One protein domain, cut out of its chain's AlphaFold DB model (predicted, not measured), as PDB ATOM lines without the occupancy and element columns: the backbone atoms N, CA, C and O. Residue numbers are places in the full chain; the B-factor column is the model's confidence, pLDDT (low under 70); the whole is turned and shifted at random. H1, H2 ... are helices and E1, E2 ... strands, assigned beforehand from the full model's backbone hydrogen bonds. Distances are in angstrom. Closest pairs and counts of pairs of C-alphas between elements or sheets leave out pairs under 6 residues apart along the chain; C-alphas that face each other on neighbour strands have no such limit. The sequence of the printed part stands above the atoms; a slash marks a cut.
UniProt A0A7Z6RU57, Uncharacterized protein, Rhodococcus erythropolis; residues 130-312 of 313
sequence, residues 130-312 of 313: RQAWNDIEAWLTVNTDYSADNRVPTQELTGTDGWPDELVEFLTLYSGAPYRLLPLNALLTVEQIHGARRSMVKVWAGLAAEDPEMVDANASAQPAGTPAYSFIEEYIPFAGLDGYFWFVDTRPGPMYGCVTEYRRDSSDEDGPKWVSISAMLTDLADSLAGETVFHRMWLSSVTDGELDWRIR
ATOM      1  N   ARG A 130      78.041 105.255  96.947       97.69
ATOM      2  CA  ARG A 130      77.273 105.582  98.153       97.69
ATOM      3  C   ARG A 130      76.271 104.506  98.546       97.69
ATOM      4  O   ARG A 130      76.161 104.209  99.728       97.69
ATOM      5  N   GLN A 131      75.537 103.941  97.586       97.88
ATOM      6  CA  GLN A 131      74.571 102.887  97.893       97.88
ATOM      7  C   GLN A 131      75.282 101.641  98.428       97.88
ATOM      8  O   GLN A 131      74.967 101.206  99.529       97.88
ATOM      9  N   ALA A 132      76.288 101.140  97.704       97.88
ATOM     10  CA  ALA A 132      77.046  99.966  98.132       97.88
ATOM     11  C   ALA A 132      77.749 100.197  99.483       97.88
ATOM     12  O   ALA A 132      77.773  99.316 100.339       97.88
ATOM     13  N   TRP A 133      78.273 101.406  99.710       97.56
ATOM     14  CA  TRP A 133      78.862 101.779 100.993       97.56
ATOM     15  C   TRP A 133      77.852 101.749 102.140       97.56
ATOM     16  O   TRP A 133      78.170 101.215 103.197       97.56
ATOM     17  N   ASN A 134      76.641 102.278 101.945       96.56
ATOM     18  CA  ASN A 134      75.603 102.244 102.976       96.56
ATOM     19  C   ASN A 134      75.251 100.803 103.371       96.56
ATOM     20  O   ASN A 134      75.027 100.534 104.551       96.56
ATOM     21  N   ASP A 135      75.222  99.882 102.405       96.81
ATOM     22  CA  ASP A 135      74.931  98.469 102.657       96.81
ATOM     23  C   ASP A 135      76.066  97.807 103.470       96.81
ATOM     24  O   ASP A 135      75.807  97.121 104.463       96.81
ATOM     25  N   ILE A 136      77.330  98.104 103.132       96.75
ATOM     26  CA  ILE A 136      78.511  97.685 103.909       96.75
ATOM     27  C   ILE A 136      78.474  98.273 105.326       96.75
ATOM     28  O   ILE A 136      78.640  97.548 106.305       96.75
ATOM     29  N   GLU A 137      78.257  99.580 105.462       94.88
ATOM     30  CA  GLU A 137      78.249 100.284 106.747       94.88
ATOM     31  C   GLU A 137      77.131  99.778 107.663       94.88
ATOM     32  O   GLU A 137      77.361  99.548 108.856       94.88
ATOM     33  N   ALA A 138      75.935  99.548 107.113       94.88
ATOM     34  CA  ALA A 138      74.820  98.962 107.842       94.88
ATOM     35  C   ALA A 138      75.175  97.563 108.359       94.88
ATOM     36  O   ALA A 138      74.924  97.256 109.527       94.88
ATOM     37  N   TRP A 139      75.809  96.733 107.524       95.50
ATOM     38  CA  TRP A 139      76.259  95.411 107.942       95.50
ATOM     39  C   TRP A 139      77.315  95.491 109.049       95.50
ATOM     40  O   TRP A 139      77.169  94.830 110.079       95.50
ATOM     41  N   LEU A 140      78.345  96.325 108.883       93.81
ATOM     42  CA  LEU A 140      79.417  96.483 109.870       93.81
ATOM     43  C   LEU A 140      78.853  96.954 111.215       93.81
ATOM     44  O   LEU A 140      79.173  96.379 112.251       93.81
ATOM     45  N   THR A 141      77.954  97.937 111.199       92.00
ATOM     46  CA  THR A 141      77.320  98.484 112.409       92.00
ATOM     47  C   THR A 141      76.561  97.425 113.210       92.00
ATOM     48  O   THR A 141      76.506  97.506 114.434       92.00
ATOM     49  N   VAL A 142      75.958  96.441 112.539       94.44
ATOM     50  CA  VAL A 142      75.177  95.380 113.193       94.44
ATOM     51  C   VAL A 142      76.053  94.217 113.657       94.44
ATOM     52  O   VAL A 142      75.746  93.595 114.672       94.44
ATOM     53  N   ASN A 143      77.109  93.894 112.910       93.69
ATOM     54  CA  ASN A 143      77.834  92.633 113.072       93.69
ATOM     55  C   ASN A 143      79.209  92.781 113.736       93.69
ATOM     56  O   ASN A 143      79.837  91.764 114.015       93.69
ATOM     57  N   THR A 144      79.700  94.001 113.965       91.94
ATOM     58  CA  THR A 144      81.076  94.234 114.431       91.94
ATOM     59  C   THR A 144      81.157  95.300 115.524       91.94
ATOM     60  O   THR A 144      80.356  96.230 115.562       91.94
ATOM     61  N   ASP A 145      82.180  95.192 116.371       89.75
ATOM     62  CA  ASP A 145      82.480  96.055 117.516       89.75
ATOM     63  C   ASP A 145      83.870  96.702 117.360       89.75
ATOM     64  O   ASP A 145      84.730  96.632 118.238       89.75
ATOM     65  N   TYR A 146      84.129  97.337 116.213       79.44
ATOM     66  CA  TYR A 146      85.452  97.905 115.940       79.44
ATOM     67  C   TYR A 146      85.867  98.990 116.926       79.44
ATOM     68  O   TYR A 146      85.259 100.071 116.961       79.44
ATOM     69  N   SER A 147      86.990  98.744 117.607       77.12
ATOM     70  CA  SER A 147      87.742  99.763 118.338       77.12
ATOM     71  C   SER A 147      88.070 100.952 117.434       77.12
ATOM     72  O   SER A 147      88.373 100.782 116.252       77.12
ATOM     73  N   ALA A 148      88.059 102.161 118.002       77.38
ATOM     74  CA  ALA A 148      88.467 103.376 117.297       77.38
ATOM     75  C   ALA A 148      89.900 103.280 116.741       77.38
ATOM     76  O   ALA A 148      90.164 103.808 115.665       77.38
ATOM     77  N   ASP A 149      90.788 102.548 117.420       78.62
ATOM     78  CA  ASP A 149      92.182 102.356 116.998       78.62
ATOM     79  C   ASP A 149      92.311 101.495 115.728       78.62
ATOM     80  O   ASP A 149      93.293 101.605 114.996       78.62
ATOM     81  N   ASN A 150      91.297 100.673 115.431       82.88
ATOM     82  CA  ASN A 150      91.265  99.776 114.270       82.88
ATOM     83  C   ASN A 150      90.485 100.368 113.087       82.88
ATOM     84  O   ASN A 150      90.184  99.663 112.116       82.88
ATOM     85  N   ARG A 151      90.185 101.669 113.149       87.88
ATOM     86  CA  ARG A 151      89.468 102.406 112.112       87.88
ATOM     87  C   ARG A 151      90.372 103.398 111.394       87.88
ATOM     88  O   ARG A 151      91.226 104.038 112.003       87.88
ATOM     89  N   VAL A 152      90.118 103.581 110.105       89.25
ATOM     90  CA  VAL A 152      90.707 104.649 109.302       89.25
ATOM     91  C   VAL A 152      90.378 105.999 109.960       89.25
ATOM     92  O   VAL A 152      89.208 106.248 110.260       89.25
ATOM     93  N   PRO A 153      91.356 106.891 110.189       88.38
ATOM     94  CA  PRO A 153      91.103 108.208 110.754       88.38
ATOM     95  C   PRO A 153      90.269 109.054 109.794       88.38
ATOM     96  O   PRO A 153      90.194 108.781 108.597       88.38
ATOM     97  N   THR A 154      89.683 110.136 110.302       85.56
ATOM     98  CA  THR A 154      89.140 111.183 109.434       85.56
ATOM     99  C   THR A 154      90.231 111.702 108.499       85.56
ATOM    100  O   THR A 154      91.358 111.944 108.933       85.56
ATOM    101  N   GLN A 155      89.889 111.878 107.226       83.94
ATOM    102  CA  GLN A 155      90.845 112.253 106.187       83.94
ATOM    103  C   GLN A 155      90.517 113.610 105.568       83.94
ATOM    104  O   GLN A 155      89.357 113.906 105.285       83.94
ATOM    105  N   GLU A 156      91.549 114.405 105.287       84.12
ATOM    106  CA  GLU A 156      91.448 115.550 104.380       84.12
ATOM    107  C   GLU A 156      91.781 115.104 102.950       84.12
ATOM    108  O   GLU A 156      92.851 114.552 102.691       84.12
ATOM    109  N   LEU A 157      90.871 115.351 102.005       89.12
ATOM    110  CA  LEU A 157      91.012 114.917 100.609       89.12
ATOM    111  C   LEU A 157      91.743 115.950  99.743       89.12
ATOM    112  O   LEU A 157      91.256 116.379  98.701       89.12
ATOM    113  N   THR A 158      92.916 116.392 100.184       90.88
ATOM    114  CA  THR A 158      93.773 117.278  99.382       90.88
ATOM    115  C   THR A 158      94.672 116.467  98.452       90.88
ATOM    116  O   THR A 158      95.191 115.435  98.867       90.88
ATOM    117  N   GLY A 159      94.932 116.953  97.235       91.44
ATOM    118  CA  GLY A 159      95.843 116.285  96.292       91.44
ATOM    119  C   GLY A 159      95.197 115.182  95.449       91.44
ATOM    120  O   GLY A 159      95.907 114.426  94.788       91.44
ATOM    121  N   THR A 160      93.865 115.111  95.428       94.19
ATOM    122  CA  THR A 160      93.092 114.146  94.629       94.19
ATOM    123  C   THR A 160      92.718 114.675  93.238       94.19
ATOM    124  O   THR A 160      91.853 114.110  92.570       94.19
ATOM    125  N   ASP A 161      93.317 115.787  92.801       92.81
ATOM    126  CA  ASP A 161      93.025 116.400  91.506       92.81
ATOM    127  C   ASP A 161      93.306 115.410  90.363       92.81
ATOM    128  O   ASP A 161      94.404 114.863  90.240       92.81
ATOM    129  N   GLY A 162      92.297 115.176  89.519       91.31
ATOM    130  CA  GLY A 162      92.376 114.238  88.395       91.31
ATOM    131  C   GLY A 162      92.182 112.762  88.761       91.31
ATOM    132  O   GLY A 162      92.291 111.912  87.876       91.31
ATOM    133  N   TRP A 163      91.893 112.434  90.025       96.06
ATOM    134  CA  TRP A 163      91.487 111.078  90.405       96.06
ATOM    135  C   TRP A 163      90.038 110.804  89.975       96.06
ATOM    136  O   TRP A 163      89.246 111.743  89.899       96.06
ATOM    137  N   PRO A 164      89.667 109.537  89.714       96.88
ATOM    138  CA  PRO A 164      88.295 109.190  89.352       96.88
ATOM    139  C   PRO A 164      87.284 109.592  90.431       96.88
ATOM    140  O   PRO A 164      87.539 109.397  91.622       96.88
ATOM    141  N   ASP A 165      86.110 110.069  90.013       97.25
ATOM    142  CA  ASP A 165      85.051 110.535  90.920       97.25
ATOM    143  C   ASP A 165      84.648 109.465  91.947       97.25
ATOM    144  O   ASP A 165      84.505 109.767  93.130       97.25
ATOM    145  N   GLU A 166      84.537 108.199  91.525       98.06
ATOM    146  CA  GLU A 166      84.223 107.096  92.442       98.06
ATOM    147  C   GLU A 166      85.295 106.899  93.520       98.06
ATOM    148  O   GLU A 166      84.965 106.553  94.653       98.06
ATOM    149  N   LEU A 167      86.572 107.129  93.193       97.50
ATOM    150  CA  LEU A 167      87.653 107.018  94.171       97.50
ATOM    151  C   LEU A 167      87.534 108.138  95.195       97.50
ATOM    152  O   LEU A 167      87.554 107.871  96.391       97.50
ATOM    153  N   VAL A 168      87.349 109.376  94.743       96.38
ATOM    154  CA  VAL A 168      87.180 110.528  95.640       96.38
ATOM    155  C   VAL A 168      85.938 110.369  96.524       96.38
ATOM    156  O   VAL A 168      86.006 110.618  97.732       96.38
ATOM    157  N   GLU A 169      84.817 109.892  95.969       96.19
ATOM    158  CA  GLU A 169      83.612 109.599  96.750       96.19
ATOM    159  C   GLU A 169      83.875 108.499  97.785       96.19
ATOM    160  O   GLU A 169      83.533 108.671  98.956       96.19
ATOM    161  N   PHE A 170      84.538 107.406  97.401       96.00
ATOM    162  CA  PHE A 170      84.860 106.323  98.326       96.00
ATOM    163  C   PHE A 170      85.763 106.799  99.473       96.00
ATOM    164  O   PHE A 170      85.429 106.569 100.635       96.00
ATOM    165  N   LEU A 171      86.837 107.541  99.172       94.19
ATOM    166  CA  LEU A 171      87.739 108.142 100.169       94.19
ATOM    167  C   LEU A 171      87.003 109.059 101.159       94.19
ATOM    168  O   LEU A 171      87.365 109.123 102.334       94.19
ATOM    169  N   THR A 172      85.947 109.736 100.702       91.69
ATOM    170  CA  THR A 172      85.091 110.559 101.569       91.69
ATOM    171  C   THR A 172      84.291 109.702 102.550       91.69
ATOM    172  O   THR A 172      84.110 110.087 103.704       91.69
ATOM    173  N   LEU A 173      83.797 108.550 102.095       91.75
ATOM    174  CA  LEU A 173      82.846 107.716 102.827       91.75
ATOM    175  C   LEU A 173      83.500 106.789 103.856       91.75
ATOM    176  O   LEU A 173      82.935 106.605 104.928       91.75
ATOM    177  N   TYR A 174      84.686 106.233 103.582       88.31
ATOM    178  CA  TYR A 174      85.265 105.213 104.470       88.31
ATOM    179  C   TYR A 174      86.051 105.767 105.672       88.31
ATOM    180  O   TYR A 174      86.629 104.997 106.438       88.31
ATOM    181  N   SER A 175      86.072 107.084 105.902       81.50
ATOM    182  CA  SER A 175      86.595 107.629 107.166       81.50
ATOM    183  C   SER A 175      85.866 106.983 108.356       81.50
ATOM    184  O   SER A 175      84.649 107.077 108.463       81.50
ATOM    185  N   GLY A 176      86.597 106.326 109.258       79.25
ATOM    186  CA  GLY A 176      86.025 105.560 110.372       79.25
ATOM    187  C   GLY A 176      85.710 104.088 110.068       79.25
ATOM    188  O   GLY A 176      85.238 103.383 110.964       79.25
ATOM    189  N   ALA A 177      85.978 103.608 108.852       87.00
ATOM    190  CA  ALA A 177      85.852 102.203 108.478       87.00
ATOM    191  C   ALA A 177      86.996 101.351 109.043       87.00
ATOM    192  O   ALA A 177      88.065 101.886 109.327       87.00
ATOM    193  N   PRO A 178      86.837 100.025 109.152       88.12
ATOM    194  CA  PRO A 178      87.927  99.131 109.530       88.12
ATOM    195  C   PRO A 178      89.097  99.235 108.556       88.12
ATOM    196  O   PRO A 178      88.891  99.163 107.345       88.12
ATOM    197  N   TYR A 179      90.335  99.313 109.055       87.50
ATOM    198  CA  TYR A 179      91.495  99.262 108.156       87.50
ATOM    199  C   TYR A 179      91.480  97.983 107.320       87.50
ATOM    200  O   TYR A 179      91.667  98.040 106.111       87.50
ATOM    201  N   ARG A 180      91.185  96.837 107.942       88.88
ATOM    202  CA  ARG A 180      91.135  95.522 107.285       88.88
ATOM    203  C   ARG A 180      89.779  95.205 106.655       88.88
ATOM    204  O   ARG A 180      89.308  94.074 106.725       88.88
ATOM    205  N   LEU A 181      89.139  96.206 106.046       93.38
ATOM    206  CA  LEU A 181      87.880  96.006 105.325       93.38
ATOM    207  C   LEU A 181      88.043  94.994 104.179       93.38
ATOM    208  O   LEU A 181      87.174  94.154 103.977       93.38
ATOM    209  N   LEU A 182      89.164  95.060 103.455       94.19
ATOM    210  CA  LEU A 182      89.472  94.164 102.340       94.19
ATOM    211  C   LEU A 182      90.422  93.036 102.777       94.19
ATOM    212  O   LEU A 182      91.304  93.272 103.611       94.19
ATOM    213  N   PRO A 183      90.324  91.832 102.183       91.94
ATOM    214  CA  PRO A 183      91.239  90.740 102.487       91.94
ATOM    215  C   PRO A 183      92.702  91.129 102.256       91.94
ATOM    216  O   PRO A 183      93.040  91.763 101.251       91.94
ATOM    217  N   LEU A 184      93.571  90.706 103.180       88.56
ATOM    218  CA  LEU A 184      95.030  90.895 103.144       88.56
ATOM    219  C   LEU A 184      95.519  92.354 103.059       88.56
ATOM    220  O   LEU A 184      96.706  92.573 102.833       88.56
ATOM    221  N   ASN A 185      94.649  93.352 103.239       90.12
ATOM    222  CA  ASN A 185      95.002  94.757 103.031       90.12
ATOM    223  C   ASN A 185      94.519  95.666 104.149       90.12
ATOM    224  O   ASN A 185      93.586  95.341 104.878       90.12
ATOM    225  N   ALA A 186      95.153  96.835 104.240       92.25
ATOM    226  CA  ALA A 186      94.652  97.967 104.997       92.25
ATOM    227  C   ALA A 186      94.192  99.073 104.036       92.25
ATOM    228  O   ALA A 186      94.911  99.385 103.088       92.25
ATOM    229  N   LEU A 187      93.026  99.681 104.265       94.94
ATOM    230  CA  LEU A 187      92.635 100.917 103.581       94.94
ATOM    231  C   LEU A 187      93.668 102.013 103.880       94.94
ATOM    232  O   LEU A 187      94.076 102.186 105.030       94.94
ATOM    233  N   LEU A 188      94.101 102.727 102.842       93.94
ATOM    234  CA  LEU A 188      95.164 103.727 102.937       93.94
ATOM    235  C   LEU A 188      94.581 105.128 103.079       93.94
ATOM    236  O   LEU A 188      93.661 105.482 102.352       93.94
ATOM    237  N   THR A 189      95.175 105.966 103.926       93.31
ATOM    238  CA  THR A 189      94.863 107.397 103.920       93.31
ATOM    239  C   THR A 189      95.374 108.077 102.648       93.31
ATOM    240  O   THR A 189      96.332 107.600 102.041       93.31
ATOM    241  N   VAL A 190      94.829 109.234 102.257       93.69
ATOM    242  CA  VAL A 190      95.326 109.994 101.082       93.69
ATOM    243  C   VAL A 190      96.843 110.241 101.132       93.69
ATOM    244  O   VAL A 190      97.543 110.069 100.131       93.69
ATOM    245  N   GLU A 191      97.389 110.563 102.308       93.69
ATOM    246  CA  GLU A 191      98.838 110.696 102.503       93.69
ATOM    247  C   GLU A 191      99.581 109.380 102.204       93.69
ATOM    248  O   GLU A 191     100.583 109.376 101.476       93.69
ATOM    249  N   GLN A 192      99.073 108.257 102.722       94.31
ATOM    250  CA  GLN A 192      99.633 106.926 102.486       94.31
ATOM    251  C   GLN A 192      99.536 106.517 101.013       94.31
ATOM    252  O   GLN A 192     100.490 105.938 100.496       94.31
ATOM    253  N   ILE A 193      98.451 106.864 100.314       95.56
ATOM    254  CA  ILE A 193      98.279 106.625  98.874       95.56
ATOM    255  C   ILE A 193      99.393 107.315  98.088       95.56
ATOM    256  O   ILE A 193     100.104 106.677  97.306       95.56
ATOM    257  N   HIS A 194      99.616 108.609  98.334       96.00
ATOM    258  CA  HIS A 194     100.699 109.342  97.684       96.00
ATOM    259  C   HIS A 194     102.082 108.779  98.041       96.00
ATOM    260  O   HIS A 194     102.953 108.686  97.172       96.00
ATOM    261  N   GLY A 195     102.303 108.413  99.306       95.75
ATOM    262  CA  GLY A 195     103.544 107.795  99.773       95.75
ATOM    263  C   GLY A 195     103.843 106.465  99.080       95.75
ATOM    264  O   GLY A 195     104.946 106.277  98.556       95.75
ATOM    265  N   ALA A 196     102.854 105.572  99.037       95.56
ATOM    266  CA  ALA A 196     102.933 104.270  98.387       95.56
ATOM    267  C   ALA A 196     103.188 104.416  96.884       95.56
ATOM    268  O   ALA A 196     104.169 103.869  96.380       95.56
ATOM    269  N   ARG A 197     102.389 105.239  96.189       95.94
ATOM    270  CA  ARG A 197     102.537 105.504  94.750       95.94
ATOM    271  C   ARG A 197     103.932 106.032  94.410       95.94
ATOM    272  O   ARG A 197     104.612 105.456  93.566       95.94
ATOM    273  N   ARG A 198     104.420 107.066  95.114       96.50
ATOM    274  CA  ARG A 198     105.781 107.603  94.890       96.50
ATOM    275  C   ARG A 198     106.869 106.558  95.123       96.50
ATOM    276  O   ARG A 198     107.843 106.520  94.376       96.50
ATOM    277  N   SER A 199     106.730 105.747  96.170       95.75
ATOM    278  CA  SER A 199     107.726 104.729  96.514       95.75
ATOM    279  C   SER A 199     107.780 103.632  95.453       95.75
ATOM    280  O   SER A 199     108.867 103.295  94.991       95.75
ATOM    281  N   MET A 200     106.623 103.133  95.017       96.00
ATOM    282  CA  MET A 200     106.530 102.071  94.016       96.00
ATOM    283  C   MET A 200     107.008 102.526  92.635       96.00
ATOM    284  O   MET A 200     107.832 101.845  92.032       96.00
ATOM    285  N   VAL A 201     106.595 103.714  92.181       95.75
ATOM    286  CA  VAL A 201     107.087 104.294  90.918       95.75
ATOM    287  C   VAL A 201     108.608 104.468  90.956       95.75
ATOM    288  O   VAL A 201     109.294 104.149  89.989       95.75
ATOM    289  N   LYS A 202     109.172 104.910  92.090       96.31
ATOM    290  CA  LYS A 202     110.627 105.037  92.245       96.31
ATOM    291  C   LYS A 202     111.347 103.687  92.167       96.31
ATOM    292  O   LYS A 202     112.419 103.626  91.569       96.31
ATOM    293  N   VAL A 203     110.793 102.635  92.773       94.56
ATOM    294  CA  VAL A 203     111.363 101.276  92.707       94.56
ATOM    295  C   VAL A 203     111.429 100.801  91.256       94.56
ATOM    296  O   VAL A 203     112.493 100.388  90.802       94.56
ATOM    297  N   TRP A 204     110.330 100.933  90.513       95.25
ATOM    298  CA  TRP A 204     110.273 100.504  89.115       95.25
ATOM    299  C   TRP A 204     111.113 101.372  88.178       95.25
ATOM    300  O   TRP A 204     111.745 100.838  87.274       95.25
ATOM    301  N   ALA A 205     111.218 102.680  88.429       94.31
ATOM    302  CA  ALA A 205     112.140 103.546  87.696       94.31
ATOM    303  C   ALA A 205     113.613 103.161  87.926       94.31
ATOM    304  O   ALA A 205     114.421 103.243  87.005       94.31
ATOM    305  N   GLY A 206     113.963 102.729  89.144       95.69
ATOM    306  CA  GLY A 206     115.286 102.182  89.450       95.69
ATOM    307  C   GLY A 206     115.565 100.904  88.662       95.69
ATOM    308  O   GLY A 206     116.589 100.819  87.991       95.69
ATOM    309  N   LEU A 207     114.615  99.961  88.668       94.12
ATOM    310  CA  LEU A 207     114.735  98.724  87.896       94.12
ATOM    311  C   LEU A 207     114.846  98.997  86.392       94.12
ATOM    312  O   LEU A 207     115.728  98.448  85.755       94.12
ATOM    313  N   ALA A 208     114.032  99.898  85.835       93.81
ATOM    314  CA  ALA A 208     114.103 100.267  84.420       93.81
ATOM    315  C   ALA A 208     115.447 100.907  84.025       93.81
ATOM    316  O   ALA A 208     115.858 100.816  82.871       93.81
ATOM    317  N   ALA A 209     116.131 101.579  84.959       94.75
ATOM    318  CA  ALA A 209     117.454 102.153  84.721       94.75
ATOM    319  C   ALA A 209     118.579 101.106  84.790       94.75
ATOM    320  O   ALA A 209     119.582 101.248  84.090       94.75
ATOM    321  N   GLU A 210     118.428 100.086  85.638       96.06
ATOM    322  CA  GLU A 210     119.398  98.997  85.809       96.06
ATOM    323  C   GLU A 210     119.231  97.897  84.749       96.06
ATOM    324  O   GLU A 210     120.226  97.409  84.214       96.06
ATOM    325  N   ASP A 211     117.987  97.546  84.423       94.75
ATOM    326  CA  ASP A 211     117.600  96.506  83.471       94.75
ATOM    327  C   ASP A 211     116.358  96.934  82.652       94.75
ATOM    328  O   ASP A 211     115.215  96.626  83.005       94.75
ATOM    329  N   PRO A 212     116.560  97.675  81.544       90.94
ATOM    330  CA  PRO A 212     115.466  98.193  80.726       90.94
ATOM    331  C   PRO A 212     114.600  97.118  80.053       90.94
ATOM    332  O   PRO A 212     113.479  97.420  79.659       90.94
ATOM    333  N   GLU A 213     115.097  95.888  79.881       90.75
ATOM    334  CA  GLU A 213     114.339  94.810  79.224       90.75
ATOM    335  C   GLU A 213     113.269  94.209  80.149       90.75
ATOM    336  O   GLU A 213     112.291  93.631  79.675       90.75
ATOM    337  N   MET A 214     113.420  94.392  81.464       87.31
ATOM    338  CA  MET A 214     112.487  93.910  82.484       87.31
ATOM    339  C   MET A 214     111.265  94.818  82.687       87.31
ATOM    340  O   MET A 214     110.339  94.437  83.403       87.31
ATOM    341  N   VAL A 215     111.251  96.016  82.090       92.00
ATOM    342  CA  VAL A 215     110.176  97.004  82.260       92.00
ATOM    343  C   VAL A 215     109.687  97.482  80.897       92.00
ATOM    344  O   VAL A 215     110.444  98.061  80.122       92.00
ATOM    345  N   ASP A 216     108.397  97.300  80.606       92.50
ATOM    346  CA  ASP A 216     107.812  97.837  79.377       92.50
ATOM    347  C   ASP A 216     107.722  99.369  79.445       92.50
ATOM    348  O   ASP A 216     106.875  99.944  80.132       92.50
ATOM    349  N   ALA A 217     108.576 100.041  78.670       90.38
ATOM    350  CA  ALA A 217     108.605 101.497  78.560       90.38
ATOM    351  C   ALA A 217     107.292 102.110  78.028       90.38
ATOM    352  O   ALA A 217     107.081 103.313  78.172       90.38
ATOM    353  N   ASN A 218     106.409 101.311  77.417       93.62
ATOM    354  CA  ASN A 218     105.122 101.757  76.882       93.62
ATOM    355  C   ASN A 218     103.925 101.374  77.764       93.62
ATOM    356  O   ASN A 218     102.787 101.587  77.340       93.62
ATOM    357  N   ALA A 219     104.139 100.842  78.971       94.75
ATOM    358  CA  ALA A 219     103.059 100.382  79.846       94.75
ATOM    359  C   ALA A 219     101.984 101.462  80.113       94.75
ATOM    360  O   ALA A 219     100.782 101.174  80.068       94.75
ATOM    361  N   SER A 220     102.398 102.720  80.302       95.62
ATOM    362  CA  SER A 220     101.494 103.870  80.487       95.62
ATOM    363  C   SER A 220     100.709 104.259  79.225       95.62
ATOM    364  O   SER A 220      99.664 104.895  79.323       95.62
ATOM    365  N   ALA A 221     101.176 103.871  78.033       96.38
ATOM    366  CA  ALA A 221     100.489 104.138  76.767       96.38
ATOM    367  C   ALA A 221      99.436 103.070  76.415       96.38
ATOM    368  O   ALA A 221      98.627 103.285  75.509       96.38
ATOM    369  N   GLN A 222      99.444 101.924  77.102       97.75
ATOM    370  CA  GLN A 222      98.430 100.885  76.928       97.75
ATOM    371  C   GLN A 222      97.082 101.332  77.514       97.75
ATOM    372  O   GLN A 222      97.053 102.112  78.467       97.75
ATOM    373  N   PRO A 223      95.947 100.851  76.980       98.12
ATOM    374  CA  PRO A 223      94.652 101.180  77.553       98.12
ATOM    375  C   PRO A 223      94.508 100.595  78.964       98.12
ATOM    376  O   PRO A 223      95.041  99.514  79.246       98.12
ATOM    377  N   ALA A 224      93.735 101.274  79.819       98.25
ATOM    378  CA  ALA A 224      93.408 100.762  81.151       98.25
ATOM    379  C   ALA A 224      92.905  99.311  81.107       98.25
ATOM    380  O   ALA A 224      92.273  98.878  80.138       98.25
ATOM    381  N   GLY A 225      93.215  98.554  82.158       97.25
ATOM    382  CA  GLY A 225      92.932  97.123  82.267       97.25
ATOM    383  C   GLY A 225      93.935  96.208  81.549       97.25
ATOM    384  O   GLY A 225      93.888  94.997  81.754       97.25
ATOM    385  N   THR A 226      94.858  96.743  80.742       97.69
ATOM    386  CA  THR A 226      95.969  95.959  80.168       97.69
ATOM    387  C   THR A 226      97.092  95.806  81.196       97.69
ATOM    388  O   THR A 226      97.585  96.842  81.642       97.69
ATOM    389  N   PRO A 227      97.556  94.595  81.552       97.00
ATOM    390  CA  PRO A 227      98.650  94.454  82.511       97.00
ATOM    391  C   PRO A 227      99.903  95.253  82.120       97.00
ATOM    392  O   PRO A 227     100.357  95.178  80.977       97.00
ATOM    393  N   ALA A 228     100.442  96.035  83.054       96.38
ATOM    394  CA  ALA A 228     101.681  96.799  82.907       96.38
ATOM    395  C   ALA A 228     102.930  95.995  83.300       96.38
ATOM    396  O   ALA A 228     104.047  96.414  82.994       96.38
ATOM    397  N   TYR A 229     102.750  94.891  84.034       95.81
ATOM    398  CA  TYR A 229     103.797  94.062  84.646       95.81
ATOM    399  C   TYR A 229     104.743  94.839  85.578       95.81
ATOM    400  O   TYR A 229     105.774  94.328  86.011       95.81
ATOM    401  N   SER A 230     104.363  96.063  85.937       95.12
ATOM    402  CA  SER A 230     105.130  97.035  86.709       95.12
ATOM    403  C   SER A 230     104.178  97.957  87.474       95.12
ATOM    404  O   SER A 230     102.967  97.934  87.254       95.12
ATOM    405  N   PHE A 231     104.700  98.766  88.401       96.25
ATOM    406  CA  PHE A 231     103.895  99.795  89.060       96.25
ATOM    407  C   PHE A 231     104.108 101.146  88.369       96.25
ATOM    408  O   PHE A 231     105.151 101.783  88.547       96.25
ATOM    409  N   ILE A 232     103.114 101.575  87.594       96.56
ATOM    410  CA  ILE A 232     103.149 102.813  86.805       96.56
ATOM    411  C   ILE A 232     102.517 103.994  87.543       96.56
ATOM    412  O   ILE A 232     101.854 103.840  88.572       96.56
ATOM    413  N   GLU A 233     102.728 105.200  87.018       96.12
ATOM    414  CA  GLU A 233     102.207 106.420  87.625       96.12
ATOM    415  C   GLU A 233     100.673 106.433  87.634       96.12
ATOM    416  O   GLU A 233     100.078 106.872  88.607       96.12
ATOM    417  N   GLU A 234     100.002 105.903  86.624       97.62
ATOM    418  CA  GLU A 234      98.540 105.891  86.511       97.62
ATOM    419  C   GLU A 234      97.830 104.933  87.486       97.62
ATOM    420  O   GLU A 234      96.603 104.851  87.494       97.62
ATOM    421  N   TYR A 235      98.568 104.202  88.325       98.06
ATOM    422  CA  TYR A 235      97.981 103.352  89.360       98.06
ATOM    423  C   TYR A 235      97.837 104.124  90.666       98.06
ATOM    424  O   TYR A 235      98.820 104.544  91.285       98.06
ATOM    425  N   ILE A 236      96.588 104.303  91.101       98.19
ATOM    426  CA  ILE A 236      96.260 104.952  92.371       98.19
ATOM    427  C   ILE A 236      95.901 103.867  93.392       98.19
ATOM    428  O   ILE A 236      94.777 103.358  93.362       98.19
ATOM    429  N   PRO A 237      96.832 103.458  94.279       97.38
ATOM    430  CA  PRO A 237      96.516 102.488  95.317       97.38
ATOM    431  C   PRO A 237      95.517 103.104  96.297       97.38
ATOM    432  O   PRO A 237      95.619 104.284  96.603       97.38
ATOM    433  N   PHE A 238      94.576 102.324  96.814       96.25
ATOM    434  CA  PHE A 238      93.631 102.780  97.848       96.25
ATOM    435  C   PHE A 238      93.542 101.820  99.038       96.25
ATOM    436  O   PHE A 238      93.052 102.188 100.104       96.25
ATOM    437  N   ALA A 239      94.071 100.605  98.887       96.12
ATOM    438  CA  ALA A 239      94.331  99.690  99.984       96.12
ATOM    439  C   ALA A 239      95.683  99.004  99.758       96.12
ATOM    440  O   ALA A 239      96.068  98.762  98.614       96.12
ATOM    441  N   GLY A 240      96.419  98.706 100.823       94.44
ATOM    442  CA  GLY A 240      97.721  98.066 100.708       94.44
ATOM    443  C   GLY A 240      98.299  97.568 102.021       94.44
ATOM    444  O   GLY A 240      98.035  98.133 103.083       94.44
ATOM    445  N   LEU A 241      99.120  96.523 101.938       90.19
ATOM    446  CA  LEU A 241      99.972  96.038 103.023       90.19
ATOM    447  C   LEU A 241     101.172  95.267 102.441       90.19
ATOM    448  O   LEU A 241     101.013  94.446 101.544       90.19
ATOM    449  N   ASP A 242     102.387  95.541 102.926       84.94
ATOM    450  CA  ASP A 242     103.622  94.794 102.607       84.94
ATOM    451  C   ASP A 242     103.972  94.605 101.109       84.94
ATOM    452  O   ASP A 242     104.726  93.703 100.720       84.94
ATOM    453  N   GLY A 243     103.511  95.520 100.253       83.25
ATOM    454  CA  GLY A 243     103.741  95.475  98.803       83.25
ATOM    455  C   GLY A 243     102.685  94.683  98.028       83.25
ATOM    456  O   GLY A 243     102.877  94.428  96.842       83.25
ATOM    457  N   TYR A 244     101.587  94.309  98.685       92.81
ATOM    458  CA  TYR A 244     100.317  93.996  98.044       92.81
ATOM    459  C   TYR A 244      99.469  95.274  98.028       92.81
ATOM    460  O   TYR A 244      99.369  95.943  99.057       92.81
ATOM    461  N   PHE A 245      98.868  95.622  96.887       96.19
ATOM    462  CA  PHE A 245      97.979  96.783  96.772       96.19
ATOM    463  C   PHE A 245      96.707  96.453  96.000       96.19
ATOM    464  O   PHE A 245      96.747  95.743  95.002       96.19
ATOM    465  N   TRP A 246      95.603  97.066  96.404       97.38
ATOM    466  CA  TRP A 246      94.463  97.318  95.533       97.38
ATOM    467  C   TRP A 246      94.591  98.719  94.959       97.38
ATOM    468  O   TRP A 246      94.815  99.676  95.708       97.38
ATOM    469  N   PHE A 247      94.454  98.844  93.644       98.12
ATOM    470  CA  PHE A 247      94.606 100.120  92.961       98.12
ATOM    471  C   PHE A 247      93.537 100.343  91.901       98.12
ATOM    472  O   PHE A 247      92.940  99.403  91.377       98.12
ATOM    473  N   VAL A 248      93.327 101.619  91.595       98.62
ATOM    474  CA  VAL A 248      92.520 102.085  90.474       98.62
ATOM    475  C   VAL A 248      93.443 102.406  89.308       98.62
ATOM    476  O   VAL A 248      94.425 103.131  89.480       98.62
ATOM    477  N   ASP A 249      93.129 101.874  88.132       98.62
ATOM    478  CA  ASP A 249      93.838 102.182  86.892       98.62
ATOM    479  C   ASP A 249      93.251 103.437  86.239       98.62
ATOM    480  O   ASP A 249      92.096 103.446  85.805       98.62
ATOM    481  N   THR A 250      94.041 104.508  86.168       98.25
ATOM    482  CA  THR A 250      93.617 105.785  85.583       98.25
ATOM    483  C   THR A 250      94.151 106.009  84.171       98.25
ATOM    484  O   THR A 250      94.061 107.130  83.664       98.25
ATOM    485  N   ARG A 251      94.720 104.989  83.512       98.06
ATOM    486  CA  ARG A 251      95.075 105.097  82.088       98.06
ATOM    487  C   ARG A 251      93.818 105.322  81.242       98.06
ATOM    488  O   ARG A 251      92.738 104.844  81.588       98.06
ATOM    489  N   PRO A 252      93.914 106.022  80.105       97.56
ATOM    490  CA  PRO A 252      92.774 106.173  79.210       97.56
ATOM    491  C   PRO A 252      92.313 104.814  78.662       97.56
ATOM    492  O   PRO A 252      93.114 103.910  78.436       97.56
ATOM    493  N   GLY A 253      91.016 104.670  78.393       97.12
ATOM    494  CA  GLY A 253      90.464 103.487  77.732       97.12
ATOM    495  C   GLY A 253      89.114 103.049  78.299       97.12
ATOM    496  O   GLY A 253      88.609 103.664  79.236       97.12
ATOM    497  N   PRO A 254      88.516 101.980  77.744       96.12
ATOM    498  CA  PRO A 254      87.201 101.492  78.171       96.12
ATOM    499  C   PRO A 254      87.131 101.024  79.631       96.12
ATOM    500  O   PRO A 254      86.043 100.979  80.191       96.12
ATOM    501  N   MET A 255      88.275 100.679  80.233       97.81
ATOM    502  CA  MET A 255      88.391 100.239  81.629       97.81
ATOM    503  C   MET A 255      88.968 101.334  82.544       97.81
ATOM    504  O   MET A 255      89.486 101.021  83.611       97.81
ATOM    505  N   TYR A 256      88.926 102.611  82.141       98.00
ATOM    506  CA  TYR A 256      89.336 103.715  83.017       98.00
ATOM    507  C   TYR A 256      88.557 103.650  84.340       98.00
ATOM    508  O   TYR A 256      87.326 103.624  84.334       98.00
ATOM    509  N   GLY A 257      89.274 103.637  85.462       98.19
ATOM    510  CA  GLY A 257      88.685 103.515  86.794       98.19
ATOM    511  C   GLY A 257      88.488 102.075  87.282       98.19
ATOM    512  O   GLY A 257      87.943 101.889  88.371       98.19
ATOM    513  N   CYS A 258      88.928 101.059  86.530       98.69
ATOM    514  CA  CYS A 258      88.848  99.672  86.977       98.69
ATOM    515  C   CYS A 258      89.742  99.408  88.193       98.69
ATOM    516  O   CYS A 258      90.786 100.044  88.364       98.69
ATOM    517  N   VAL A 259      89.354  98.425  89.004       98.56
ATOM    518  CA  VAL A 259      90.105  98.006  90.190       98.56
ATOM    519  C   VAL A 259      90.892  96.735  89.893       98.56
ATOM    520  O   VAL A 259      90.334  95.734  89.428       98.56
ATOM    521  N   THR A 260      92.177  96.766  90.230       96.38
ATOM    522  CA  THR A 260      93.134  95.671  90.037       96.38
ATOM    523  C   THR A 260      93.949  95.447  91.312       96.38
ATOM    524  O   THR A 260      94.035  96.316  92.182       96.38
ATOM    525  N   GLU A 261      94.539  94.258  91.431       94.81
ATOM    526  CA  GLU A 261      95.517  93.938  92.470       94.81
ATOM    527  C   GLU A 261      96.945  94.076  91.929       94.81
ATOM    528  O   GLU A 261      97.233  93.680  90.802       94.81
ATOM    529  N   TYR A 262      97.849  94.578  92.758       95.69
ATOM    530  CA  TYR A 262      99.284  94.511  92.543       95.69
ATOM    531  C   TYR A 262      99.901  93.594  93.593       95.69
ATOM    532  O   TYR A 262      99.676  93.773  94.792       95.69
ATOM    533  N   ARG A 263     100.724  92.648  93.149       93.12
ATOM    534  CA  ARG A 263     101.508  91.750  93.996       93.12
ATOM    535  C   ARG A 263     102.990  91.881  93.694       93.12
ATOM    536  O   ARG A 263     103.386  92.082  92.556       93.12
ATOM    537  N   ARG A 264     103.835  91.708  94.709       87.81
ATOM    538  CA  ARG A 264     105.293  91.784  94.537       87.81
ATOM    539  C   ARG A 264     105.837  90.755  93.537       87.81
ATOM    540  O   ARG A 264     106.814  91.043  92.860       87.81
ATOM    541  N   ASP A 265     105.257  89.561  93.500       87.31
ATOM    542  CA  ASP A 265     105.726  88.416  92.716       87.31
ATOM    543  C   ASP A 265     105.111  88.325  91.315       87.31
ATOM    544  O   ASP A 265     105.745  87.767  90.426       87.31
ATOM    545  N   SER A 266     103.918  88.888  91.106       88.88
ATOM    546  CA  SER A 266     103.205  88.821  89.820       88.88
ATOM    547  C   SER A 266     102.782  90.184  89.261       88.88
ATOM    548  O   SER A 266     102.033  90.241  88.289       88.88
ATOM    549  N   SER A 267     103.190  91.290  89.888       94.25
ATOM    550  CA  SER A 267     102.717  92.644  89.571       94.25
ATOM    551  C   SER A 267     101.185  92.667  89.433       94.25
ATOM    552  O   SER A 267     100.477  92.233  90.343       94.25
ATOM    553  N   ASP A 268     100.671  93.136  88.302       95.44
ATOM    554  CA  ASP A 268      99.261  93.213  87.931       95.44
ATOM    555  C   ASP A 268      98.878  92.206  86.823       95.44
ATOM    556  O   ASP A 268      97.863  92.384  86.152       95.44
ATOM    557  N   GLU A 269      99.669  91.137  86.636       94.38
ATOM    558  CA  GLU A 269      99.520  90.131  85.563       94.38
ATOM    559  C   GLU A 269      98.086  89.611  85.411       94.38
ATOM    560  O   GLU A 269      97.605  89.369  84.302       94.38
ATOM    561  N   ASP A 270      97.366  89.460  86.523       90.56
ATOM    562  CA  ASP A 270      96.028  88.892  86.491       90.56
ATOM    563  C   ASP A 270      94.932  89.857  85.997       90.56
ATOM    564  O   ASP A 270      93.778  89.427  85.879       90.56
ATOM    565  N   GLY A 271      95.271  91.119  85.719       94.50
ATOM    566  CA  GLY A 271      94.371  92.120  85.155       94.50
ATOM    567  C   GLY A 271      93.225  92.558  86.085       94.50
ATOM    568  O   GLY A 271      93.222  92.242  87.283       94.50
ATOM    569  N   PRO A 272      92.240  93.297  85.539       97.25
ATOM    570  CA  PRO A 272      91.171  93.917  86.314       97.25
ATOM    571  C   PRO A 272      90.258  92.894  86.979       97.25
ATOM    572  O   PRO A 272      89.827  91.918  86.362       97.25
ATOM    573  N   LYS A 273      89.940  93.159  88.249       97.44
ATOM    574  CA  LYS A 273      89.017  92.357  89.063       97.44
ATOM    575  C   LYS A 273      87.609  92.919  89.042       97.44
ATOM    576  O   LYS A 273      86.649  92.157  89.014       97.44
ATOM    577  N   TRP A 274      87.490  94.243  88.977       98.56
ATOM    578  CA  TRP A 274      86.215  94.938  88.847       98.56
ATOM    579  C   TRP A 274      86.325  96.068  87.838       98.56
ATOM    580  O   TRP A 274      87.371  96.700  87.707       98.56
ATOM    581  N   VAL A 275      85.222  96.342  87.143       98.50
ATOM    582  CA  VAL A 275      85.136  97.444  86.172       98.50
ATOM    583  C   VAL A 275      85.178  98.827  86.833       98.50
ATOM    584  O   VAL A 275      85.494  99.798  86.157       98.50
ATOM    585  N   SER A 276      84.878  98.922  88.134       98.62
ATOM    586  CA  SER A 276      84.850 100.169  88.909       98.62
ATOM    587  C   SER A 276      84.931  99.900  90.423       98.62
ATOM    588  O   SER A 276      84.862  98.745  90.859       98.62
ATOM    589  N   ILE A 277      85.038 100.954  91.241       98.44
ATOM    590  CA  ILE A 277      85.002 100.842  92.710       98.44
ATOM    591  C   ILE A 277      83.600 100.466  93.176       98.44
ATOM    592  O   ILE A 277      83.454  99.607  94.041       98.44
ATOM    593  N   SER A 278      82.561 101.068  92.599       98.69
ATOM    594  CA  SER A 278      81.171 100.741  92.932       98.69
ATOM    595  C   SER A 278      80.839  99.264  92.686       98.69
ATOM    596  O   SER A 278      80.161  98.650  93.510       98.69
ATOM    597  N   ALA A 279      81.373  98.664  91.616       98.56
ATOM    598  CA  ALA A 279      81.243  97.230  91.360       98.56
ATOM    599  C   ALA A 279      81.956  96.386  92.433       98.56
ATOM    600  O   ALA A 279      81.368  95.446  92.962       98.56
ATOM    601  N   MET A 280      83.186  96.755  92.819       98.38
ATOM    602  CA  MET A 280      83.911  96.087  93.911       98.38
ATOM    603  C   MET A 280      83.157  96.177  95.244       98.38
ATOM    604  O   MET A 280      83.063  95.187  95.965       98.38
ATOM    605  N   LEU A 281      82.627  97.352  95.589       98.25
ATOM    606  CA  LEU A 281      81.887  97.551  96.837       98.25
ATOM    607  C   LEU A 281      80.559  96.790  96.848       98.25
ATOM    608  O   LEU A 281      80.153  96.317  97.901       98.25
ATOM    609  N   THR A 282      79.908  96.637  95.693       98.44
ATOM    610  CA  THR A 282      78.695  95.814  95.571       98.44
ATOM    611  C   THR A 282      79.019  94.346  95.855       98.44
ATOM    612  O   THR A 282      78.414  93.752  96.740       98.44
ATOM    613  N   ASP A 283      80.062  93.792  95.224       97.81
ATOM    614  CA  ASP A 283      80.511  92.419  95.507       97.81
ATOM    615  C   ASP A 283      80.947  92.236  96.971       97.81
ATOM    616  O   ASP A 283      80.769  91.166  97.558       97.81
ATOM    617  N   LEU A 284      81.544  93.270  97.573       97.50
ATOM    618  CA  LEU A 284      81.897  93.267  98.990       97.50
ATOM    619  C   LEU A 284      80.643  93.220  99.871       97.50
ATOM    620  O   LEU A 284      80.600  92.409 100.794       97.50
ATOM    621  N   ALA A 285      79.633  94.043  99.585       97.38
ATOM    622  CA  ALA A 285      78.364  94.051 100.310       97.38
ATOM    623  C   ALA A 285      77.671  92.680 100.240       97.38
ATOM    624  O   ALA A 285      77.337  92.112 101.282       97.38
ATOM    625  N   ASP A 286      77.557  92.107  99.039       96.31
ATOM    626  CA  ASP A 286      76.962  90.784  98.810       96.31
ATOM    627  C   ASP A 286      77.728  89.687  99.568       96.31
ATOM    628  O   ASP A 286      77.143  88.775 100.163       96.31
ATOM    629  N   SER A 287      79.062  89.782  99.606       95.75
ATOM    630  CA  SER A 287      79.882  88.823 100.344       95.75
ATOM    631  C   SER A 287      79.749  88.960 101.861       95.75
ATOM    632  O   SER A 287      79.705  87.950 102.568       95.75
ATOM    633  N   LEU A 288      79.644  90.181 102.389       95.56
ATOM    634  CA  LEU A 288      79.372  90.416 103.812       95.56
ATOM    635  C   LEU A 288      77.981  89.898 104.207       95.56
ATOM    636  O   LEU A 288      77.837  89.265 105.254       95.56
ATOM    637  N   ALA A 289      76.979  90.061 103.342       93.62
ATOM    638  CA  ALA A 289      75.637  89.507 103.527       93.62
ATOM    639  C   ALA A 289      75.584  87.963 103.471       93.62
ATOM    640  O   ALA A 289      74.557  87.365 103.798       93.62
ATOM    641  N   GLY A 290      76.693  87.301 103.117       87.25
ATOM    642  CA  GLY A 290      76.799  85.845 103.031       87.25
ATOM    643  C   GLY A 290      76.231  85.262 101.737       87.25
ATOM    644  O   GLY A 290      76.009  84.053 101.661       87.25
ATOM    645  N   GLU A 291      75.995  86.096 100.723       79.81
ATOM    646  CA  GLU A 291      75.426  85.677  99.442       79.81
ATOM    647  C   GLU A 291      76.494  85.077  98.520       79.81
ATOM    648  O   GLU A 291      76.230  84.119  97.788       79.81
ATOM    649  N   THR A 292      77.720  85.608  98.574       86.19
ATOM    650  CA  THR A 292      78.816  85.236  97.668       86.19
ATOM    651  C   THR A 292      80.196  85.241  98.345       86.19
ATOM    652  O   THR A 292      80.378  85.669  99.487       86.19
ATOM    653  N   VAL A 293      81.207  84.717  97.640       90.62
ATOM    654  CA  VAL A 293      82.622  84.888  98.013       90.62
ATOM    655  C   VAL A 293      83.158  86.189  97.421       90.62
ATOM    656  O   VAL A 293      82.970  86.443  96.233       90.62
ATOM    657  N   PHE A 294      83.895  86.967  98.206       94.44
ATOM    658  CA  PHE A 294      84.572  88.159  97.709       94.44
ATOM    659  C   PHE A 294      85.839  87.767  96.937       94.44
ATOM    660  O   PHE A 294      86.604  86.908  97.385       94.44
ATOM    661  N   HIS A 295      86.064  88.375  95.765       91.75
ATOM    662  CA  HIS A 295      87.223  88.102  94.895       91.75
ATOM    663  C   HIS A 295      87.538  86.599  94.782       91.75
ATOM    664  O   HIS A 295      88.619  86.128  95.138       91.75
ATOM    665  N   ARG A 296      86.539  85.823  94.335       89.06
ATOM    666  CA  ARG A 296      86.604  84.385  93.986       89.06
ATOM    667  C   ARG A 296      86.859  83.405  95.141       89.06
ATOM    668  O   ARG A 296      86.492  82.239  95.015       89.06
ATOM    669  N   MET A 297      87.471  83.827  96.248       89.62
ATOM    670  CA  MET A 297      87.981  82.900  97.269       89.62
ATOM    671  C   MET A 297      87.825  83.364  98.715       89.62
ATOM    672  O   MET A 297      88.046  82.553  99.615       89.62
ATOM    673  N   TRP A 298      87.463  84.620  98.970       93.19
ATOM    674  CA  TRP A 298      87.420  85.150 100.328       93.19
ATOM    675  C   TRP A 298      86.036  85.007 100.944       93.19
ATOM    676  O   TRP A 298      85.025  85.396 100.363       93.19
ATOM    677  N   LEU A 299      86.011  84.431 102.141       91.88
ATOM    678  CA  LEU A 299      84.841  84.373 103.000       91.88
ATOM    679  C   LEU A 299      85.050  85.336 104.158       91.88
ATOM    680  O   LEU A 299      86.060  85.242 104.865       91.88
ATOM    681  N   SER A 300      84.076  86.217 104.345       93.00
ATOM    682  CA  SER A 300      83.966  87.047 105.534       93.00
ATOM    683  C   SER A 300      83.591  86.185 106.745       93.00
ATOM    684  O   SER A 300      82.946  85.135 106.648       93.00
ATOM    685  N   SER A 301      84.043  86.613 107.912       91.75
ATOM    686  CA  SER A 301      83.648  86.079 109.212       91.75
ATOM    687  C   SER A 301      83.822  87.162 110.264       91.75
ATOM    688  O   SER A 301      84.560  88.114 110.036       91.75
ATOM    689  N   VAL A 302      83.154  87.027 111.406       92.31
ATOM    690  CA  VAL A 302      83.383  87.908 112.555       92.31
ATOM    691  C   VAL A 302      84.038  87.095 113.659       92.31
ATOM    692  O   VAL A 302      83.476  86.091 114.102       92.31
ATOM    693  N   THR A 303      85.211  87.537 114.101       89.44
ATOM    694  CA  THR A 303      85.973  86.931 115.196       89.44
ATOM    695  C   THR A 303      86.252  88.016 116.225       89.44
ATOM    696  O   THR A 303      86.782  89.064 115.877       89.44
ATOM    697  N   ASP A 304      85.851  87.792 117.478       88.75
ATOM    698  CA  ASP A 304      86.022  88.752 118.581       88.75
ATOM    699  C   ASP A 304      85.496  90.171 118.271       88.75
ATOM    700  O   ASP A 304      86.054  91.172 118.709       88.75
ATOM    701  N   GLY A 305      84.398  90.251 117.509       89.12
ATOM    702  CA  GLY A 305      83.771  91.515 117.113       89.12
ATOM    703  C   GLY A 305      84.424  92.201 115.909       89.12
ATOM    704  O   GLY A 305      83.983  93.280 115.529       89.12
ATOM    705  N   GLU A 306      85.423  91.603 115.263       90.44
ATOM    706  CA  GLU A 306      86.097  92.181 114.095       90.44
ATOM    707  C   GLU A 306      85.859  91.349 112.830       90.44
ATOM    708  O   GLU A 306      85.795  90.119 112.892       90.44
ATOM    709  N   LEU A 307      85.749  92.005 111.665       92.25
ATOM    710  CA  LEU A 307      85.778  91.314 110.370       92.25
ATOM    711  C   LEU A 307      87.130  90.632 110.190       92.25
ATOM    712  O   LEU A 307      88.183  91.270 110.251       92.25
ATOM    713  N   ASP A 308      87.061  89.352 109.876       91.88
ATOM    714  CA  ASP A 308      88.181  88.528 109.474       91.88
ATOM    715  C   ASP A 308      87.881  87.863 108.129       91.88
ATOM    716  O   ASP A 308      86.728  87.586 107.779       91.88
ATOM    717  N   TRP A 309      88.943  87.588 107.381       93.19
ATOM    718  CA  TRP A 309      88.881  87.026 106.042       93.19
ATOM    719  C   TRP A 309      89.633  85.712 105.991       93.19
ATOM    720  O   TRP A 309      90.833  85.634 106.257       93.19
ATOM    721  N   ARG A 310      88.942  84.666 105.545       90.88
ATOM    722  CA  ARG A 310      89.553  83.358 105.321       90.88
ATOM    723  C   ARG A 310      89.375  82.918 103.886       90.88
ATOM    724  O   ARG A 310      88.355  83.176 103.250       90.88
ATOM    725  N   ILE A 311      90.361  82.179 103.405       86.94
ATOM    726  CA  ILE A 311      90.251  81.487 102.130       86.94
ATOM    727  C   ILE A 311      89.182  80.405 102.284       86.94
ATOM    728  O   ILE A 311      89.196  79.649 103.264       86.94
ATOM    729  N   ARG A 312      88.271  80.322 101.312       78.19
ATOM    730  CA  ARG A 312      87.375  79.183 101.118       78.19
ATOM    731  C   ARG A 312      88.244  77.946 100.925       78.19
ATOM    732  O   ARG A 312      88.749  77.708  99.833       78.19
TER     733      ARG A 312
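AT A GLANCE: This is residues 130 to 312 of the 313 residues of an uncharacterized protein of Rhodococcus erythropolis (UniProt A0A7Z6RU57). In the middle of this domain is a strongly twisted sheet of four strands, E1 to E4, with the long helix H3 crossing its edge strand E1 toward one end of the domain; toward the other end, H4 packs on the sheet, with H1 and H2 packed on H4 and the hairpin E5 and E6 beside H4's later residues. Long links without named elements wind between H1, H2, H3 and E1. You will read 183 printed residues with four named helices and six named strands, in the order H1 H2 H3 E1 E2 E3 E4 H4 E5 E6. The sheets, E1 E2 E3 E4 and E5 E6, are antiparallel; the class is mixed, helices and strands, with under half of the residues in named elements. The whole is compact, with a radius of gyration of the C-alphas of 16.5 A and spans of 51 by 36 by 29 A.

IN THESE COORDINATES: Find C-alpha 130 at (77.273, 105.582, 98.153), where H1 begins; it runs through residue 143, 19.8 A. After residues 144 to 164, look for H2 at residues 165 to 173, 12.4 A long. The longest helix, H3, spans residues 190 to 210, 30.6 A; its last C-alpha is at (119.398, 98.997, 85.809). After residues 211 to 234 come four strands: E1, residues 235 to 241, 15.6 A; E2, residues 244 to 249, 15.3 A; E3, residues 259 to 262, 10.1 A; and E4, residues 272 to 274. H4 follows at residues 277 to 288, 16.2 A. Then find E5 at residues 298 to 303, 15.0 A, and E6 at residues 306 to 311, 16.6 A, ending at C-alpha 311, (90.251, 81.487, 102.130).

HOW THE PARTS SIT: Begin with E1 E2 E3 E4, a meander, each strand the antiparallel neighbour of the one before. Its hairpins show in the backbone: N 236 and O 248 are 2.9 A apart between E1 and E2, N 247 and O 260 are 3.0 A apart between E2 and E3, and N 259 and O 274 are 2.9 A apart between E3 and E4, each within hydrogen-bond range. Residues 186 to 187 pair antiparallel with residues 239 to 240 of E1. H3 is on the sheet at a height of 8.9 A, over E1, and across the strands at 75 degrees on the local plane; the closest C-alphas, of Ile 193 and Pro 237, are 5.7 A apart. H4 and this sheet make two layers, a helix on one face of a sheet; the closest C-alphas of E4 and H4, Trp 274 and Met 280, are 5.7 A apart. H2 only grazes the sheet, with residues 166 to 171. With residues 277 to 278 alone, H4 touches H2 at a steep tilt of 45 degrees, the same way; their closest C-alphas are those of Glu 166 and Ile 277, 6.3 A apart. H1 and H4 touch at a shallow tilt of 26 degrees, the same way; their closest C-alphas, of Ile 136 and Ala 285, are 5.1 A apart. Look next at Leu 288 and Ser 300, the closest C-alphas of H4 and E5, 6.0 A apart. In the hairpin E5 and E6, N 301 and O 308 are within hydrogen-bond range at 2.9 A. H3 and H4 are apart. In H1, H2, H3 and H4 every O i to N i+4 pair is within hydrogen-bond range.

THE WHOLE: The two C-alphas farthest apart, those of Val 142 and Glu 210, are 52.1 A from each other. The printed part has no cut. The links H1 to H2, H2 to H3 and H3 to E1 are long, with 21, 16 and 24 residues. The mean pLDDT of the printed part is 93.3, and no printed residue is under 70.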